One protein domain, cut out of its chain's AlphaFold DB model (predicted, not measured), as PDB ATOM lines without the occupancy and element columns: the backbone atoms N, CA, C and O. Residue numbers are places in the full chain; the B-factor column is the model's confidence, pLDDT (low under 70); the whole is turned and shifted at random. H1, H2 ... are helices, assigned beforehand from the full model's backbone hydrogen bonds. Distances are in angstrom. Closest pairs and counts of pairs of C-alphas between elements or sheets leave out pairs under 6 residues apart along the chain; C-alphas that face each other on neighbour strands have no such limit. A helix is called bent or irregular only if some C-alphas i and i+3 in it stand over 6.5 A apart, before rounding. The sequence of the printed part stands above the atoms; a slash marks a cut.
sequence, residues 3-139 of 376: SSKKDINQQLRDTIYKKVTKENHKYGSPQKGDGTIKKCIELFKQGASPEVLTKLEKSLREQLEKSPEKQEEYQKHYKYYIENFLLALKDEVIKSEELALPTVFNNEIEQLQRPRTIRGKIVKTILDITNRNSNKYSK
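What this domain is: This is residues 3 to 139 of the 376 residues of an uncharacterized protein of Wolbachia pipientis (UniProt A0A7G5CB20). H3, H4 and H5 form an up-and-down bundle, each running against the one before, and the hairpin of H1 and H2 packs crosswise on the side of H3 and H4 opposite H5. The link of residues 96 to 117 makes one end of the longest axis, and residues 134 to 139 stick out. The printed part has 137 residues with five named helices, H1 to H5 in order, and no named strand: all helix. It is compact, with a radius of gyration of the C-alphas of 15.5 A, and spans 54 by 35 by 31 A.

How they stand to each other: H1, residues 3 to 20, and H2, residues 36 to 45, form a hairpin at a shallow tilt of 20 degrees, their closest C-alphas, Leu 12 and Cys 40, 6.1 A apart. H3, residues 51 to 66, is apart from H2. H4, residues 68 to 95, is the hub; its residues 70 to 81 touch H3 in a hairpin, the closest C-alphas, Leu 64 and Tyr 74, 5.3 A apart. H5, residues 118 to 137, forms a hairpin with residues 82 to 94 of H4 at a steep tilt of 38 degrees, the closest C-alphas, Lys 90 and Val 123, 5.8 A apart. Every O i to N i+4 pair is within hydrogen-bond range in H1, H2 and H3, against 19 of 24 in H4 and 15 of 16 in H5.

Where its parts are: H1 begins at C-alpha 3 (152.660, 171.172, 117.581) and measures 26.1 A, H2 14.3 A, H3 22.9 A and H4 39.2 A. H4 is irregular: C-alphas 69 and 72 are 8.1 A apart. H5, 29.7 A, ends at C-alpha 137 (187.860, 169.821, 135.488).

The domain as a whole: The farthest C-alphas, Glu 69 and Asn 106, are 54.1 A apart. The printed part has no cut; the links H1 to H2 and H4 to H5 are long. Residues 97 to 116 and 134 to 139 are among those with pLDDT under 70.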
ATOM      1  N   SER A   3     152.777 171.524 116.153       58.47
ATOM      2  CA  SER A   3     152.660 171.172 117.581       58.47
ATOM      3  C   SER A   3     153.408 169.896 117.999       58.47
ATOM      4  O   SER A   3     153.875 169.812 119.129       58.47
ATOM      5  N   SER A   4     153.568 168.912 117.108       68.62
ATOM      6  CA  SER A   4     154.051 167.572 117.486       68.62
ATOM      7  C   SER A   4     155.537 167.529 117.862       68.62
ATOM      8  O   SER A   4     155.921 166.856 118.810       68.62
ATOM      9  N   LYS A   5     156.400 168.278 117.164       71.00
ATOM     10  CA  LYS A   5     157.856 168.215 117.398       71.00
ATOM     11  C   LYS A   5     158.290 168.936 118.676       71.00
ATOM     12  O   LYS A   5     159.229 168.504 119.343       71.00
ATOM     13  N   LYS A   6     157.625 170.047 119.014       75.88
ATOM     14  CA  LYS A   6     157.870 170.765 120.274       75.88
ATOM     15  C   LYS A   6     157.446 169.905 121.464       75.88
ATOM     16  O   LYS A   6     158.187 169.835 122.437       75.88
ATOM     17  N   ASP A   7     156.322 169.210 121.327       89.06
ATOM     18  CA  ASP A   7     155.806 168.273 122.321       89.06
ATOM     19  C   ASP A   7     156.760 167.082 122.545       89.06
ATOM     20  O   ASP A   7     157.209 166.855 123.664       89.06
ATOM     21  N   ILE A   8     157.230 166.418 121.482       93.31
ATOM     22  CA  ILE A   8     158.187 165.296 121.595       93.31
ATOM     23  C   ILE A   8     159.514 165.721 122.254       93.31
ATOM     24  O   ILE A   8     160.064 165.005 123.095       93.31
ATOM     25  N   ASN A   9     160.041 166.900 121.906       95.00
ATOM     26  CA  ASN A   9     161.259 167.424 122.532       95.00
ATOM     27  C   ASN A   9     161.065 167.726 124.021       95.00
ATOM     28  O   ASN A   9     161.978 167.505 124.818       95.00
ATOM     29  N   GLN A  10     159.888 168.232 124.387       94.94
ATOM     30  CA  GLN A  10     159.539 168.502 125.773       94.94
ATOM     31  C   GLN A  10     159.405 167.194 126.559       94.94
ATOM     32  O   GLN A  10     160.010 167.059 127.618       94.94
ATOM     33  N   GLN A  11     158.737 166.186 125.992       95.75
ATOM     34  CA  GLN A  11     158.640 164.852 126.587       95.75
ATOM     35  C   GLN A  11     160.018 164.222 126.817       95.75
ATOM     36  O   GLN A  11     160.260 163.650 127.882       95.75
ATOM     37  N   LEU A  12     160.946 164.361 125.862       96.44
ATOM     38  CA  LEU A  12     162.324 163.893 126.025       96.44
ATOM     39  C   LEU A  12     163.016 164.623 127.175       96.44
ATOM     40  O   LEU A  12     163.595 163.983 128.052       96.44
ATOM     41  N   ARG A  13     162.925 165.956 127.197       96.00
ATOM     42  CA  ARG A  13     163.506 166.780 128.258       96.00
ATOM     43  C   ARG A  13     162.993 166.355 129.632       96.00
ATOM     44  O   ARG A  13     163.800 166.134 130.529       96.00
ATOM     45  N   ASP A  14     161.683 166.223 129.787       95.44
ATOM     46  CA  ASP A  14     161.054 165.961 131.081       95.44
ATOM     47  C   ASP A  14     161.294 164.526 131.552       95.44
ATOM     48  O   ASP A  14     161.541 164.302 132.737       95.44
ATOM     49  N   THR A  15     161.328 163.566 130.623       95.25
ATOM     50  CA  THR A  15     161.712 162.175 130.908       95.25
ATOM     51  C   THR A  15     163.121 162.109 131.494       95.25
ATOM     52  O   THR A  15     163.333 161.476 132.531       95.25
ATOM     53  N   ILE A  16     164.084 162.787 130.862       95.38
ATOM     54  CA  ILE A  16     165.472 162.797 131.332       95.38
ATOM     55  C   ILE A  16     165.587 163.579 132.637       95.38
ATOM     56  O   ILE A  16     166.191 163.082 133.583       95.38
ATOM     57  N   TYR A  17     164.992 164.770 132.714       94.44
ATOM     58  CA  TYR A  17     165.060 165.616 133.904       94.44
ATOM     59  C   TYR A  17     164.524 164.879 135.129       94.44
ATOM     60  O   TYR A  17     165.250 164.717 136.104       94.44
ATOM     61  N   LYS A  18     163.315 164.307 135.036       93.12
ATOM     62  CA  LYS A  18     162.700 163.517 136.112       93.12
ATOM     63  C   LYS A  18     163.571 162.342 136.545       93.12
ATOM     64  O   LYS A  18     163.586 161.990 137.724       93.12
ATOM     65  N   LYS A  19     164.267 161.701 135.602       91.94
ATOM     66  CA  LYS A  19     165.198 160.623 135.926       91.94
ATOM     67  C   LYS A  19     166.397 161.166 136.688       91.94
ATOM     68  O   LYS A  19     166.705 160.630 137.741       91.94
ATOM     69  N   VAL A  20     167.054 162.192 136.160       91.44
ATOM     70  CA  VAL A  20     168.307 162.751 136.678       91.44
ATOM     71  C   VAL A  20     168.130 163.372 138.058       91.44
ATOM     72  O   VAL A  20     168.940 163.091 138.932       91.44
ATOM     73  N   THR A  21     167.064 164.146 138.272       89.56
ATOM     74  CA  THR A  21     166.817 164.882 139.524       89.56
ATOM     75  C   THR A  21     166.144 164.044 140.602       89.56
ATOM     76  O   THR A  21     165.507 164.571 141.515       89.56
ATOM     77  N   LYS A  22     166.200 162.719 140.482       87.56
ATOM     78  CA  LYS A  22     165.663 161.840 141.509       87.56
ATOM     79  C   LYS A  22     166.543 161.949 142.752       87.56
ATOM     80  O   LYS A  22     167.742 161.718 142.677       87.56
ATOM     81  N   GLU A  23     165.914 162.236 143.888       74.81
ATOM     82  CA  GLU A  23     166.568 162.461 145.187       74.81
ATOM     83  C   GLU A  23     167.559 161.348 145.560       74.81
ATOM     84  O   GLU A  23     168.676 161.611 145.990       74.81
ATOM     85  N   ASN A  24     167.172 160.092 145.314       71.56
ATOM     86  CA  ASN A  24     168.022 158.934 145.547       71.56
ATOM     87  C   ASN A  24     168.049 158.006 144.332       71.56
ATOM     88  O   ASN A  24     167.047 157.381 143.949       71.56
ATOM     89  N   HIS A  25     169.242 157.864 143.763       71.31
ATOM     90  CA  HIS A  25     169.553 156.830 142.787       71.31
ATOM     91  C   HIS A  25     170.031 155.585 143.523       71.31
ATOM     92  O   HIS A  25     171.080 155.591 144.152       71.31
ATOM     93  N   LYS A  26     169.261 154.493 143.437       66.38
ATOM     94  CA  LYS A  26     169.661 153.200 144.024       66.38
ATOM     95  C   LYS A  26     170.918 152.611 143.369       66.38
ATOM     96  O   LYS A  26     171.561 151.753 143.960       66.38
ATOM     97  N   TYR A  27     171.236 153.041 142.150       62.19
ATOM     98  CA  TYR A  27     172.313 152.507 141.324       62.19
ATOM     99  C   TYR A  27     173.077 153.652 140.662       62.19
ATOM    100  O   TYR A  27     172.474 154.674 140.332       62.19
ATOM    101  N   GLY A  28     174.380 153.452 140.435       64.62
ATOM    102  CA  GLY A  28     175.236 154.430 139.762       64.62
ATOM    103  C   GLY A  28     174.704 154.814 138.382       64.62
ATOM    104  O   GLY A  28     174.594 155.992 138.087       64.62
ATOM    105  N   SER A  29     174.240 153.847 137.586       67.00
ATOM    106  CA  SER A  29     173.689 154.071 136.245       67.00
ATOM    107  C   SER A  29     172.180 153.799 136.151       67.00
ATOM    108  O   SER A  29     171.612 153.108 137.006       67.00
ATOM    109  N   PRO A  30     171.490 154.338 135.121       73.38
ATOM    110  CA  PRO A  30     170.126 153.929 134.800       73.38
ATOM    111  C   PRO A  30     170.067 152.410 134.626       73.38
ATOM    112  O   PRO A  30     170.843 151.823 133.871       73.38
ATOM    113  N   GLN A  31     169.167 151.754 135.353       67.25
ATOM    114  CA  GLN A  31     169.087 150.299 135.342       67.25
ATOM    115  C   GLN A  31     168.475 149.841 134.015       67.25
ATOM    116  O   GLN A  31     167.500 150.434 133.552       67.25
ATOM    117  N   LYS A  32     168.964 148.725 133.454       58.22
ATOM    118  CA  LYS A  32     168.433 148.095 132.224       58.22
ATOM    119  C   LYS A  32     166.924 147.753 132.249       58.22
ATOM    120  O   LYS A  32     166.400 147.305 131.238       58.22
ATOM    121  N   GLY A  33     166.220 147.980 133.361       57.28
ATOM    122  CA  GLY A  33     164.775 147.777 133.507       57.28
ATOM    123  C   GLY A  33     163.947 149.037 133.783       57.28
ATOM    124  O   GLY A  33     162.726 148.941 133.784       57.28
ATOM    125  N   ASP A  34     164.548 150.217 134.002       71.75
ATOM    126  CA  ASP A  34     163.763 151.421 134.344       71.75
ATOM    127  C   ASP A  34     162.998 152.026 133.154       71.75
ATOM    128  O   ASP A  34     162.186 152.933 133.329       71.75
ATOM    129  N   GLY A  35     163.265 151.529 131.942       85.31
ATOM    130  CA  GLY A  35     162.599 151.933 130.708       85.31
ATOM    131  C   GLY A  35     162.936 153.346 130.227       85.31
ATOM    132  O   GLY A  35     162.563 153.691 129.111       85.31
ATOM    133  N   THR A  36     163.674 154.152 130.992       92.12
ATOM    134  CA  THR A  36     163.969 155.559 130.676       92.12
ATOM    135  C   THR A  36     164.822 155.666 129.422       92.12
ATOM    136  O   THR A  36     164.482 156.414 128.509       92.12
ATOM    137  N   ILE A  37     165.911 154.893 129.344       92.25
ATOM    138  CA  ILE A  37     166.793 154.882 128.169       92.25
ATOM    139  C   ILE A  37     166.024 154.398 126.936       92.25
ATOM    140  O   ILE A  37     166.068 155.043 125.889       92.25
ATOM    141  N   LYS A  38     165.230 153.329 127.089       91.94
ATOM    142  CA  LYS A  38     164.352 152.813 126.030       91.94
ATOM    143  C   LYS A  38     163.359 153.879 125.558       91.94
ATOM    144  O   LYS A  38     163.185 154.058 124.356       91.94
ATOM    145  N   LYS A  39     162.762 154.636 126.485       93.81
ATOM    146  CA  LYS A  39     161.838 155.726 126.157       93.81
ATOM    147  C   LYS A  39     162.537 156.873 125.434       93.81
ATOM    148  O   LYS A  39     161.985 157.406 124.479       93.81
ATOM    149  N   CYS A  40     163.758 157.223 125.833       94.44
ATOM    150  CA  CYS A  40     164.552 158.233 125.131       94.44
ATOM    151  C   CYS A  40     164.835 157.808 123.685       94.44
ATOM    152  O   CYS A  40     164.639 158.603 122.771       94.44
ATOM    153  N   ILE A  41     165.235 156.551 123.469       92.38
ATOM    154  CA  ILE A  41     165.452 155.988 122.129       92.38
ATOM    155  C   ILE A  41     164.166 156.047 121.294       92.38
ATOM    156  O   ILE A  41     164.206 156.483 120.144       92.38
ATOM    157  N   GLU A  42     163.022 155.678 121.874       92.81
ATOM    158  CA  GLU A  42     161.709 155.788 121.227       92.81
ATOM    159  C   GLU A  42     161.393 157.230 120.804       92.81
ATOM    160  O   GLU A  42     161.010 157.474 119.662       92.81
ATOM    161  N   LEU A  43     161.623 158.205 121.683       94.75
ATOM    162  CA  LEU A  43     161.404 159.620 121.378       94.75
ATOM    163  C   LEU A  43     162.353 160.119 120.277       94.75
ATOM    164  O   LEU A  43     161.938 160.883 119.403       94.75
ATOM    165  N   PHE A  44     163.605 159.653 120.247       92.88
ATOM    166  CA  PHE A  44     164.527 159.960 119.153       92.88
ATOM    167  C   PHE A  44     164.059 159.394 117.811       92.88
ATOM    168  O   PHE A  44     164.123 160.104 116.806       92.88
ATOM    169  N   LYS A  45     163.520 158.169 117.783       89.94
ATOM    170  CA  LYS A  45     162.894 157.594 116.576       89.94
ATOM    171  C   LYS A  45     161.697 158.410 116.103       89.94
ATOM    172  O   LYS A  45     161.518 158.594 114.906       89.94
ATOM    173  N   GLN A  46     160.908 158.936 117.039       90.19
ATOM    174  CA  GLN A  46     159.773 159.816 116.746       90.19
ATOM    175  C   GLN A  46     160.202 161.218 116.267       90.19
ATOM    176  O   GLN A  46     159.358 162.037 115.907       90.19
ATOM    177  N   GLY A  47     161.507 161.511 116.221       89.38
ATOM    178  CA  GLY A  47     162.048 162.756 115.678       89.38
ATOM    179  C   GLY A  47     162.420 163.806 116.724       89.38
ATOM    180  O   GLY A  47     162.567 164.984 116.365       89.38
ATOM    181  N   ALA A  48     162.591 163.413 117.994       93.38
ATOM    182  CA  ALA A  48     163.192 164.281 119.003       93.38
ATOM    183  C   ALA A  48     164.582 164.756 118.552       93.38
ATOM    184  O   ALA A  48     165.390 163.994 118.017       93.38
ATOM    185  N   SER A  49     164.872 166.034 118.773       93.69
ATOM    186  CA  SER A  49     166.160 166.629 118.440       93.69
ATOM    187  C   SER A  49     167.211 166.258 119.491       93.69
ATOM    188  O   SER A  49     166.979 166.485 120.681       93.69
ATOM    189  N   PRO A  50     168.409 165.800 119.083       93.31
ATOM    190  CA  PRO A  50     169.539 165.604 119.993       93.31
ATOM    191  C   PRO A  50     169.930 166.868 120.767       93.31
ATOM    192  O   PRO A  50     170.416 166.773 121.890       93.31
ATOM    193  N   GLU A  51     169.649 168.059 120.225       94.50
ATOM    194  CA  GLU A  51     169.917 169.345 120.885       94.50
ATOM    195  C   GLU A  51     169.231 169.490 122.250       94.50
ATOM    196  O   GLU A  51     169.676 170.285 123.080       94.50
ATOM    197  N   VAL A  52     168.162 168.726 122.509       96.12
ATOM    198  CA  VAL A  52     167.513 168.674 123.826       96.12
ATOM    199  C   VAL A  52     168.519 168.288 124.914       96.12
ATOM    200  O   VAL A  52     168.495 168.886 125.988       96.12
ATOM    201  N   LEU A  53     169.454 167.376 124.621       96.56
ATOM    202  CA  LEU A  53     170.502 166.961 125.558       96.56
ATOM    203  C   LEU A  53     171.429 168.129 125.920       96.56
ATOM    204  O   LEU A  53     171.777 168.319 127.084       96.56
ATOM    205  N   THR A  54     171.797 168.959 124.943       95.00
ATOM    206  CA  THR A  54     172.633 170.144 125.192       95.00
ATOM    207  C   THR A  54     171.869 171.226 125.952       95.00
ATOM    208  O   THR A  54     172.422 171.861 126.843       95.00
ATOM    209  N   LYS A  55     170.590 171.451 125.633       95.56
ATOM    210  CA  LYS A  55     169.761 172.431 126.358       95.56
ATOM    211  C   LYS A  55     169.549 172.023 127.816       95.56
ATOM    212  O   LYS A  55     169.580 172.875 128.703       95.56
ATOM    213  N   LEU A  56     169.355 170.729 128.059       95.00
ATOM    214  CA  LEU A  56     169.208 170.185 129.403       95.00
ATOM    215  C   LEU A  56     170.506 170.300 130.207       95.00
ATOM    216  O   LEU A  56     170.463 170.728 131.355       95.00
ATOM    217  N   GLU A  57     171.650 169.998 129.589       94.56
ATOM    218  CA  GLU A  57     172.974 170.174 130.197       94.56
ATOM    219  C   GLU A  57     173.191 171.605 130.700       94.56
ATOM    220  O   GLU A  57     173.503 171.805 131.873       94.56
ATOM    221  N   LYS A  58     172.942 172.598 129.838       92.69
ATOM    222  CA  LYS A  58     173.029 174.018 130.204       92.69
ATOM    223  C   LYS A  58     172.093 174.371 131.356       92.69
ATOM    224  O   LYS A  58     172.512 175.032 132.295       92.69
ATOM    225  N   SER A  59     170.851 173.881 131.315       91.69
ATOM    226  CA  SER A  59     169.867 174.138 132.375       91.69
ATOM    227  C   SER A  59     170.327 173.588 133.730       91.69
ATOM    228  O   SER A  59     170.167 174.256 134.747       91.69
ATOM    229  N   LEU A  60     170.908 172.384 133.750       90.69
ATOM    230  CA  LEU A  60     171.438 171.771 134.972       90.69
ATOM    231  C   LEU A  60     172.674 172.521 135.496       90.69
ATOM    232  O   LEU A  60     172.797 172.709 136.702       90.69
ATOM    233  N   ARG A  61     173.553 173.008 134.609       88.75
ATOM    234  CA  ARG A  61     174.678 173.876 135.002       88.75
ATOM    235  C   ARG A  61     174.219 175.213 135.573       88.75
ATOM    236  O   ARG A  61     174.736 175.647 136.591       88.75
ATOM    237  N   GLU A  62     173.241 175.860 134.950       88.44
ATOM    238  CA  GLU A  62     172.715 177.128 135.460       88.44
ATOM    239  C   GLU A  62     172.074 176.969 136.845       88.44
ATOM    240  O   GLU A  62     172.175 177.868 137.672       88.44
ATOM    241  N   GLN A  63     171.412 175.836 137.115       84.50
ATOM    242  CA  GLN A  63     170.879 175.541 138.452       84.50
ATOM    243  C   GLN A  63     171.992 175.399 139.494       84.50
ATOM    244  O   GLN A  63     171.829 175.863 140.619       84.50
ATOM    245  N   LEU A  64     173.131 174.824 139.099       82.56
ATOM    246  CA  LEU A  64     174.308 174.705 139.951       82.56
ATOM    247  C   LEU A  64     174.911 176.074 140.322       82.56
ATOM    248  O   LEU A  64     175.356 176.247 141.450       82.56
ATOM    249  N   GLU A  65     174.904 177.046 139.407       81.31
ATOM    250  CA  GLU A  65     175.468 178.388 139.642       81.31
ATOM    251  C   GLU A  65     174.541 179.307 140.460       81.31
ATOM    252  O   GLU A  65     175.014 180.193 141.166       81.31
ATOM    253  N   LYS A  66     173.216 179.116 140.384       81.44
ATOM    254  CA  LYS A  66     172.224 180.050 140.956       81.44
ATOM    255  C   LYS A  66     171.917 179.844 142.444       81.44
ATOM    256  O   LYS A  66     171.278 180.711 143.032       81.44
ATOM    257  N   SER A  67     172.286 178.710 143.042       75.00
ATOM    258  CA  SER A  67     171.773 178.319 144.364       75.00
ATOM    259  C   SER A  67     172.844 177.648 145.237       75.00
ATOM    260  O   SER A  67     172.907 176.414 145.261       75.00
ATOM    261  N   PRO A  68     173.639 178.418 146.008       70.06
ATOM    262  CA  PRO A  68     174.668 177.858 146.891       70.06
ATOM    263  C   PRO A  68     174.081 176.920 147.962       70.06
ATOM    264  O   PRO A  68     174.673 175.896 148.283       70.06
ATOM    265  N   GLU A  69     172.858 177.185 148.433       75.94
ATOM    266  CA  GLU A  69     172.167 176.382 149.460       75.94
ATOM    267  C   GLU A  69     171.855 174.938 149.033       75.94
ATOM    268  O   GLU A  69     171.690 174.057 149.870       75.94
ATOM    269  N   LYS A  70     171.765 174.683 147.722       77.50
ATOM    270  CA  LYS A  70     171.457 173.359 147.148       77.50
ATOM    271  C   LYS A  70     172.569 172.862 146.235       77.50
ATOM    272  O   LYS A  70     172.358 171.973 145.411       77.50
ATOM    273  N   GLN A  71     173.754 173.449 146.367       80.12
ATOM    274  CA  GLN A  71     174.874 173.196 145.476       80.12
ATOM    275  C   GLN A  71     175.239 171.710 145.450       80.12
ATOM    276  O   GLN A  71     175.395 171.154 144.368       80.12
ATOM    277  N   GLU A  72     175.282 171.033 146.599       82.75
ATOM    278  CA  GLU A  72     175.577 169.593 146.666       82.75
ATOM    279  C   GLU A  72     174.546 168.731 145.922       82.75
ATOM    280  O   GLU A  72     174.904 167.781 145.218       82.75
ATOM    281  N   GLU A  73     173.260 169.067 146.040       85.00
ATOM    282  CA  GLU A  73     172.175 168.348 145.371       85.00
ATOM    283  C   GLU A  73     172.257 168.539 143.850       85.00
ATOM    284  O   GLU A  73     172.244 167.572 143.084       85.00
ATOM    285  N   TYR A  74     172.440 169.783 143.400       84.06
ATOM    286  CA  TYR A  74     172.614 170.095 141.983       84.06
ATOM    287  C   TYR A  74     173.899 169.494 141.408       84.06
ATOM    288  O   TYR A  74     173.883 169.018 140.271       84.06
ATOM    289  N   GLN A  75     174.988 169.438 142.183       86.56
ATOM    290  CA  GLN A  75     176.208 168.736 141.787       86.56
ATOM    291  C   GLN A  75     175.950 167.242 141.602       86.56
ATOM    292  O   GLN A  75     176.372 166.687 140.588       86.56
ATOM    293  N   LYS A  76     175.220 166.590 142.519       88.56
ATOM    294  CA  LYS A  76     174.820 165.181 142.365       88.56
ATOM    295  C   LYS A  76     174.021 164.958 141.085       88.56
ATOM    296  O   LYS A  76     174.356 164.055 140.318       88.56
ATOM    297  N   HIS A  77     173.012 165.788 140.825       90.38
ATOM    298  CA  HIS A  77     172.171 165.678 139.627       90.38
ATOM    299  C   HIS A  77     172.981 165.891 138.347       90.38
ATOM    300  O   HIS A  77     172.908 165.090 137.415       90.38
ATOM    301  N   TYR A  78     173.805 166.938 138.310       91.19
ATOM    302  CA  TYR A  78     174.657 167.244 137.164       91.19
ATOM    303  C   TYR A  78     175.685 166.131 136.904       91.19
ATOM    304  O   TYR A  78     175.818 165.657 135.773       91.19
ATOM    305  N   LYS A  79     176.353 165.644 137.955       90.56
ATOM    306  CA  LYS A  79     177.294 164.522 137.874       90.56
ATOM    307  C   LYS A  79     176.608 163.255 137.367       90.56
ATOM    308  O   LYS A  79     177.102 162.618 136.439       90.56
ATOM    309  N   TYR A  80     175.438 162.920 137.910       91.81
ATOM    310  CA  TYR A  80     174.654 161.773 137.456       91.81
ATOM    311  C   TYR A  80     174.287 161.887 135.972       91.81
ATOM    312  O   TYR A  80     174.410 160.916 135.224       91.81
ATOM    313  N   TYR A  81     173.876 163.073 135.523       93.88
ATOM    314  CA  TYR A  81     173.551 163.304 134.122       93.88
ATOM    315  C   TYR A  81     174.736 163.003 133.199       93.88
ATOM    316  O   TYR A  81     174.593 162.212 132.267       93.88
ATOM    317  N   ILE A  82     175.906 163.583 133.476       92.62
ATOM    318  CA  ILE A  82     177.075 163.454 132.599       92.62
ATOM    319  C   ILE A  82     177.711 162.065 132.687       92.62
ATOM    320  O   ILE A  82     177.932 161.425 131.661       92.62
ATOM    321  N   GLU A  83     178.019 161.604 133.899       90.50
ATOM    322  CA  GLU A  83     178.846 160.412 134.111       90.50
ATOM    323  C   GLU A  83     178.056 159.110 134.026       90.50
ATOM    324  O   GLU A  83     178.641 158.056 133.814       90.50
ATOM    325  N   ASN A  84     176.734 159.148 134.189       91.00
ATOM    326  CA  ASN A  84     175.946 157.925 134.296       91.00
ATOM    327  C   ASN A  84     174.859 157.859 133.232       91.00
ATOM    328  O   ASN A  84     174.816 156.914 132.442       91.00
ATOM    329  N   PHE A  85     173.987 158.867 133.180       93.00
ATOM    330  CA  PHE A  85     172.858 158.858 132.256       93.00
ATOM    331  C   PHE A  85     173.306 158.962 130.795       93.00
ATOM    332  O   PHE A  85     172.922 158.124 129.979       93.00
ATOM    333  N   LEU A  86     174.127 159.962 130.460       94.12
ATOM    334  CA  LEU A  86     174.588 160.171 129.087       94.12
ATOM    335  C   LEU A  86     175.466 159.023 128.584       94.12
ATOM    336  O   LEU A  86     175.329 158.635 127.425       94.12
ATOM    337  N   LEU A  87     176.315 158.446 129.441       91.38
ATOM    338  CA  LEU A  87     177.120 157.277 129.072       91.38
ATOM    339  C   LEU A  87     176.237 156.067 128.755       91.38
ATOM    340  O   LEU A  87     176.362 155.486 127.678       91.38
ATOM    341  N   ALA A  88     175.281 155.745 129.634       91.62
ATOM    342  CA  ALA A  88     174.344 154.649 129.401       91.62
ATOM    343  C   ALA A  88     173.502 154.866 128.133       91.62
ATOM    344  O   ALA A  88     173.305 153.938 127.347       91.62
ATOM    345  N   LEU A  89     173.042 156.101 127.898       92.50
ATOM    346  CA  LEU A  89     172.303 156.453 126.689       92.50
ATOM    347  C   LEU A  89     173.164 156.287 125.434       92.50
ATOM    348  O   LEU A  89     172.678 155.749 124.443       92.50
ATOM    349  N   LYS A  90     174.432 156.718 125.464       92.25
ATOM    350  CA  LYS A  90     175.363 156.566 124.337       92.25
ATOM    351  C   LYS A  90     175.525 155.099 123.960       92.25
ATOM    352  O   LYS A  90     175.383 154.754 122.790       92.25
ATOM    353  N   ASP A  91     175.796 154.250 124.946       90.19
ATOM    354  CA  ASP A  91     176.027 152.824 124.724       90.19
ATOM    355  C   ASP A  91     174.790 152.137 124.148       90.19
ATOM    356  O   ASP A  91     174.902 151.311 123.241       90.19
ATOM    357  N   GLU A  92     173.603 152.497 124.632       90.75
ATOM    358  CA  GLU A  92     172.358 151.919 124.137       90.75
ATOM    359  C   GLU A  92     171.993 152.445 122.743       90.75
ATOM    360  O   GLU A  92     171.562 151.676 121.887       90.75
ATOM    361  N   VAL A  93     172.240 153.725 122.453       90.00
ATOM    362  CA  VAL A  93     172.086 154.304 121.106       90.00
ATOM    363  C   VAL A  93     173.050 153.652 120.113       90.00
ATOM    364  O   VAL A  93     172.696 153.428 118.956       90.00
ATOM    365  N   ILE A  94     174.264 153.305 120.549       88.88
ATOM    366  CA  ILE A  94     175.201 152.524 119.740       88.88
ATOM    367  C   ILE A  94     174.655 151.107 119.515       88.88
ATOM    368  O   ILE A  94     174.772 150.603 118.409       88.88
ATOM    369  N   LYS A  95     174.020 150.464 120.491       87.75
ATOM    370  CA  LYS A  95     173.456 149.111 120.306       87.75
ATOM    371  C   LYS A  95     172.133 149.091 119.535       87.75
ATOM    372  O   LYS A  95     171.756 148.055 119.002       87.75
ATOM    373  N   SER A  96     171.430 150.217 119.474       80.75
ATOM    374  CA  SER A  96     170.109 150.317 118.853       80.75
ATOM    375  C   SER A  96     170.199 150.292 117.325       80.75
ATOM    376  O   SER A  96     170.383 151.329 116.683       80.75
ATOM    377  N   GLU A  97     169.992 149.113 116.738       65.62
ATOM    378  CA  GLU A  97     169.815 148.908 115.290       65.62
ATOM    379  C   GLU A  97     168.625 149.712 114.737       65.62
ATOM    380  O   GLU A  97     168.633 150.214 113.618       65.62
ATOM    381  N   GLU A  98     167.627 149.968 115.577       61.47
ATOM    382  CA  GLU A  98     166.436 150.734 115.214       61.47
ATOM    383  C   GLU A  98     166.706 152.230 114.947       61.47
ATOM    384  O   GLU A  98     165.866 152.922 114.378       61.47
ATOM    385  N   LEU A  99     167.863 152.745 115.379       61.28
ATOM    386  CA  LEU A  99     168.360 154.078 115.019       61.28
ATOM    387  C   LEU A  99     169.367 154.021 113.859       61.28
ATOM    388  O   LEU A  99     169.839 155.070 113.407       61.28
ATOM    389  N   ALA A 100     169.737 152.812 113.426       54.97
ATOM    390  CA  ALA A 100     170.693 152.576 112.362       54.97
ATOM    391  C   ALA A 100     170.053 152.667 110.981       54.97
ATOM    392  O   ALA A 100     170.769 153.122 110.102       54.97
ATOM    393  N   LEU A 101     168.764 152.321 110.806       49.78
ATOM    394  CA  LEU A 101     168.102 152.226 109.494       49.78
ATOM    395  C   LEU A 101     168.383 153.439 108.592       49.78
ATOM    396  O   LEU A 101     167.748 154.492 108.738       49.78
ATOM    397  N   PRO A 102     169.275 153.285 107.600       49.25
ATOM    398  CA  PRO A 102     169.274 154.121 106.430       49.25
ATOM    399  C   PRO A 102     168.307 153.460 105.444       49.25
ATOM    400  O   PRO A 102     168.325 152.248 105.231       49.25
ATOM    401  N   THR A 103     167.479 154.250 104.773       48.31
ATOM    402  CA  THR A 103     167.023 153.874 103.437       48.31
ATOM    403  C   THR A 103     168.284 153.573 102.612       48.31
ATOM    404  O   THR A 103     168.997 154.499 102.247       48.31
ATOM    405  N   VAL A 104     168.605 152.284 102.446       44.91
ATOM    406  CA  VAL A 104     169.653 151.704 101.586       44.91
ATOM    407  C   VAL A 104     171.009 152.419 101.647       44.91
ATOM    408  O   VAL A 104     171.256 153.276 100.820       44.91
ATOM    409  N   PHE A 105     171.934 152.024 102.528       41.78
ATOM    410  CA  PHE A 105     173.374 152.122 102.223       41.78
ATOM    411  C   PHE A 105     174.163 151.085 103.031       41.78
ATOM    412  O   PHE A 105     174.294 151.195 104.247       41.78
ATOM    413  N   ASN A 106     174.698 150.094 102.317       47.59
ATOM    414  CA  ASN A 106     175.659 149.117 102.819       47.59
ATOM    415  C   ASN A 106     176.936 149.851 103.261       47.59
ATOM    416  O   ASN A 106     177.448 150.651 102.477       47.59
ATOM    417  N   ASN A 107     177.386 149.600 104.500       48.78
ATOM    418  CA  ASN A 107     178.729 149.791 105.095       48.78
ATOM    419  C   ASN A 107     178.612 150.356 106.529       48.78
ATOM    420  O   ASN A 107     178.580 151.567 106.756       48.78
ATOM    421  N   GLU A 108     178.532 149.450 107.509       53.06
ATOM    422  CA  GLU A 108     178.146 149.716 108.907       53.06
ATOM    423  C   GLU A 108     179.226 150.354 109.797       53.06
ATOM    424  O   GLU A 108     178.909 150.833 110.886       53.06
ATOM    425  N   ILE A 109     180.490 150.413 109.367       50.66
ATOM    426  CA  ILE A 109     181.601 150.747 110.279       50.66
ATOM    427  C   ILE A 109     182.058 152.216 110.156       50.66
ATOM    428  O   ILE A 109     182.428 152.827 111.156       50.66
ATOM    429  N   GLU A 110     181.914 152.855 108.989       48.41
ATOM    430  CA  GLU A 110     182.325 154.263 108.785       48.41
ATOM    431  C   GLU A 110     181.196 155.293 108.997       48.41
ATOM    432  O   GLU A 110     181.446 156.488 109.181       48.41
ATOM    433  N   GLN A 111     179.927 154.866 109.029       51.59
ATOM    434  CA  GLN A 111     178.791 155.786 109.204       51.59
ATOM    435  C   GLN A 111     178.583 156.273 110.644       51.59
ATOM    436  O   GLN A 111     177.899 157.276 110.851       51.59
ATOM    437  N   LEU A 112     179.196 155.626 111.636       50.22
ATOM    438  CA  LEU A 112     179.139 156.067 113.034       50.22
ATOM    439  C   LEU A 112     179.831 157.420 113.266       50.22
ATOM    440  O   LEU A 112     179.458 158.143 114.188       50.22
ATOM    441  N   GLN A 113     180.791 157.790 112.410       47.28
ATOM    442  CA  GLN A 113     181.511 159.064 112.496       47.28
ATOM    443  C   GLN A 113     180.899 160.186 111.647       47.28
ATOM    444  O   GLN A 113     181.164 161.361 111.908       47.28
ATOM    445  N   ARG A 114     180.042 159.882 110.659       48.03
ATOM    446  CA  ARG A 114     179.332 160.924 109.900       48.03
ATOM    447  C   ARG A 114     177.992 161.244 110.575       48.03
ATOM    448  O   ARG A 114     177.124 160.377 110.633       48.03
ATOM    449  N   PRO A 115     177.728 162.503 110.982       61.34
ATOM    450  CA  PRO A 115     176.478 162.920 111.636       61.34
ATOM    451  C   PRO A 115     175.246 162.914 110.704       61.34
ATOM    452  O   PRO A 115     174.291 163.658 110.919       61.34
ATOM    453  N   ARG A 116     175.256 162.115 109.629       67.62
ATOM    454  CA  ARG A 116     174.137 161.996 108.689       67.62
ATOM    455  C   ARG A 116     172.981 161.196 109.290       67.62
ATOM    456  O   ARG A 116     171.831 161.562 109.062       67.62
ATOM    457  N   THR A 117     173.265 160.183 110.109       82.44
ATOM    458  CA  THR A 117     172.237 159.379 110.789       82.44
ATOM    459  C   THR A 117     171.778 160.035 112.093       82.44
ATOM    460  O   THR A 117     172.538 160.756 112.745       82.44
ATOM    461  N   ILE A 118     170.529 159.779 112.507       86.50
ATOM    462  CA  ILE A 118     170.003 160.236 113.808       86.50
ATOM    463  C   ILE A 118     170.886 159.696 114.942       86.50
ATOM    464  O   ILE A 118     171.298 160.462 115.812       86.50
ATOM    465  N   ARG A 119     171.276 158.416 114.862       88.44
ATOM    466  CA  ARG A 119     172.253 157.777 115.755       88.44
ATOM    467  C   ARG A 119     173.559 158.568 115.845       88.44
ATOM    468  O   ARG A 119     173.965 158.938 116.942       88.44
ATOM    469  N   GLY A 120     174.171 158.894 114.704       87.69
ATOM    470  CA  GLY A 120     175.416 159.664 114.648       87.69
ATOM    471  C   GLY A 120     175.281 161.054 115.275       87.69
ATOM    472  O   GLY A 120     176.152 161.477 116.031       87.69
ATOM    473  N   LYS A 121     174.159 161.752 115.040       91.00
ATOM    474  CA  LYS A 121     173.889 163.060 115.667       91.00
ATOM    475  C   LYS A 121     173.772 162.961 117.187       91.00
ATOM    476  O   LYS A 121     174.316 163.816 117.885       91.00
ATOM    477  N   ILE A 122     173.089 161.938 117.704       92.44
ATOM    478  CA  ILE A 122     172.940 161.720 119.151       92.44
ATOM    479  C   ILE A 122     174.298 161.422 119.780       92.44
ATOM    480  O   ILE A 122     174.694 162.115 120.715       92.44
ATOM    481  N   VAL A 123     175.037 160.449 119.239       92.62
ATOM    482  CA  VAL A 123     176.355 160.056 119.762       92.62
ATOM    483  C   VAL A 123     177.321 161.238 119.743       92.62
ATOM    484  O   VAL A 123     177.973 161.495 120.753       92.62
ATOM    485  N   LYS A 124     177.362 162.004 118.643       92.50
ATOM    486  CA  LYS A 124     178.172 163.224 118.550       92.50
ATOM    487  C   LYS A 124     177.783 164.239 119.623       92.50
ATOM    488  O   LYS A 124     178.649 164.736 120.325       92.50
ATOM    489  N   THR A 125     176.488 164.501 119.796       94.62
ATOM    490  CA  THR A 125     176.005 165.461 120.802       94.62
ATOM    491  C   THR A 125     176.411 165.048 122.216       94.62
ATOM    492  O   THR A 125     176.846 165.891 122.998       94.62
ATOM    493  N   ILE A 126     176.294 163.758 122.547       94.62
ATOM    494  CA  ILE A 126     176.718 163.232 123.849       94.62
ATOM    495  C   ILE A 126     178.229 163.409 124.028       94.62
ATOM    496  O   ILE A 126     178.659 163.930 125.054       94.62
ATOM    497  N   LEU A 127     179.026 163.044 123.022       92.69
ATOM    498  CA  LEU A 127     180.481 163.187 123.067       92.69
ATOM    499  C   LEU A 127     180.908 164.656 123.227       92.69
ATOM    500  O   LEU A 127     181.759 164.958 124.059       92.69
ATOM    501  N   ASP A 128     180.269 165.575 122.500       93.44
ATOM    502  CA  ASP A 128     180.527 167.015 122.589       93.44
ATOM    503  C   ASP A 128     180.216 167.571 123.989       93.44
ATOM    504  O   ASP A 128     180.882 168.501 124.447       93.44
ATOM    505  N   ILE A 129     179.193 167.040 124.668       93.69
ATOM    506  CA  ILE A 129     178.852 167.405 126.049       93.69
ATOM    507  C   ILE A 129     179.905 166.858 127.021       93.69
ATOM    508  O   ILE A 129     180.441 167.610 127.836       93.69
ATOM    509  N   THR A 130     180.227 165.567 126.927       90.38
ATOM    510  CA  THR A 130     181.168 164.912 127.842       90.38
ATOM    511  C   THR A 130     182.577 165.493 127.713       90.38
ATOM    512  O   THR A 130     183.195 165.800 128.727       90.38
ATOM    513  N   ASN A 131     183.062 165.760 126.496       88.44
ATOM    514  CA  ASN A 131     184.386 166.355 126.278       88.44
ATOM    515  C   ASN A 131     184.481 167.791 126.815       88.44
ATOM    516  O   ASN A 131     185.487 168.168 127.416       88.44
ATOM    517  N   ARG A 132     183.413 168.590 126.658       86.56
ATOM    518  CA  ARG A 132     183.324 169.927 127.274       86.56
ATOM    519  C   ARG A 132     183.395 169.866 128.797       86.56
ATOM    520  O   ARG A 132     183.878 170.806 129.421       86.56
ATOM    521  N   ASN A 133     182.906 168.782 129.390       78.81
ATOM    522  CA  ASN A 133     182.980 168.569 130.824       78.81
ATOM    523  C   ASN A 133     184.408 168.211 131.262       78.81
ATOM    524  O   ASN A 133     184.917 168.846 132.180       78.81
ATOM    525  N   SER A 134     185.083 167.291 130.566       68.38
ATOM    526  CA  SER A 134     186.457 166.873 130.887       68.38
ATOM    527  C   SER A 134     187.466 168.028 130.843       68.38
ATOM    528  O   SER A 134     188.275 168.163 131.753       68.38
ATOM    529  N   ASN A 135     187.356 168.929 129.859       56.88
ATOM    530  CA  ASN A 135     188.222 170.115 129.753       56.88
ATOM    531  C   ASN A 135     187.955 171.198 130.813       56.88
ATOM    532  O   ASN A 135     188.725 172.149 130.920       56.88
ATOM    533  N   LYS A 136     186.855 171.106 131.569       55.41
ATOM    534  CA  LYS A 136     186.545 172.064 132.641       55.41
ATOM    535  C   LYS A 136     187.095 171.624 133.997       55.41
ATOM    536  O   LYS A 136     187.390 172.492 134.808       55.41
ATOM    537  N   TYR A 137     187.275 170.322 134.235       42.19
ATOM    538  CA  TYR A 137     187.860 169.821 135.488       42.19
ATOM    539  C   TYR A 137     189.386 169.934 135.530       42.19
ATOM    540  O   TYR A 137     189.930 170.102 136.610       42.19
ATOM    541  N   SER A 138     190.069 169.976 134.382       38.28
ATOM    542  CA  SER A 138     191.516 170.246 134.326       38.28
ATOM    543  C   SER A 138     191.902 171.694 134.659       38.28
ATOM    544  O   SER A 138     193.083 171.991 134.768       38.28
ATOM    545  N   LYS A 139     190.932 172.608 134.819       39.78
ATOM    546  CA  LYS A 139     191.184 174.025 135.143       39.78
ATOM    547  C   LYS A 139     190.734 174.431 136.552       39.78
ATOM    548  O   LYS A 139     190.875 175.589 136.920       39.78
TER     549      LYS A 139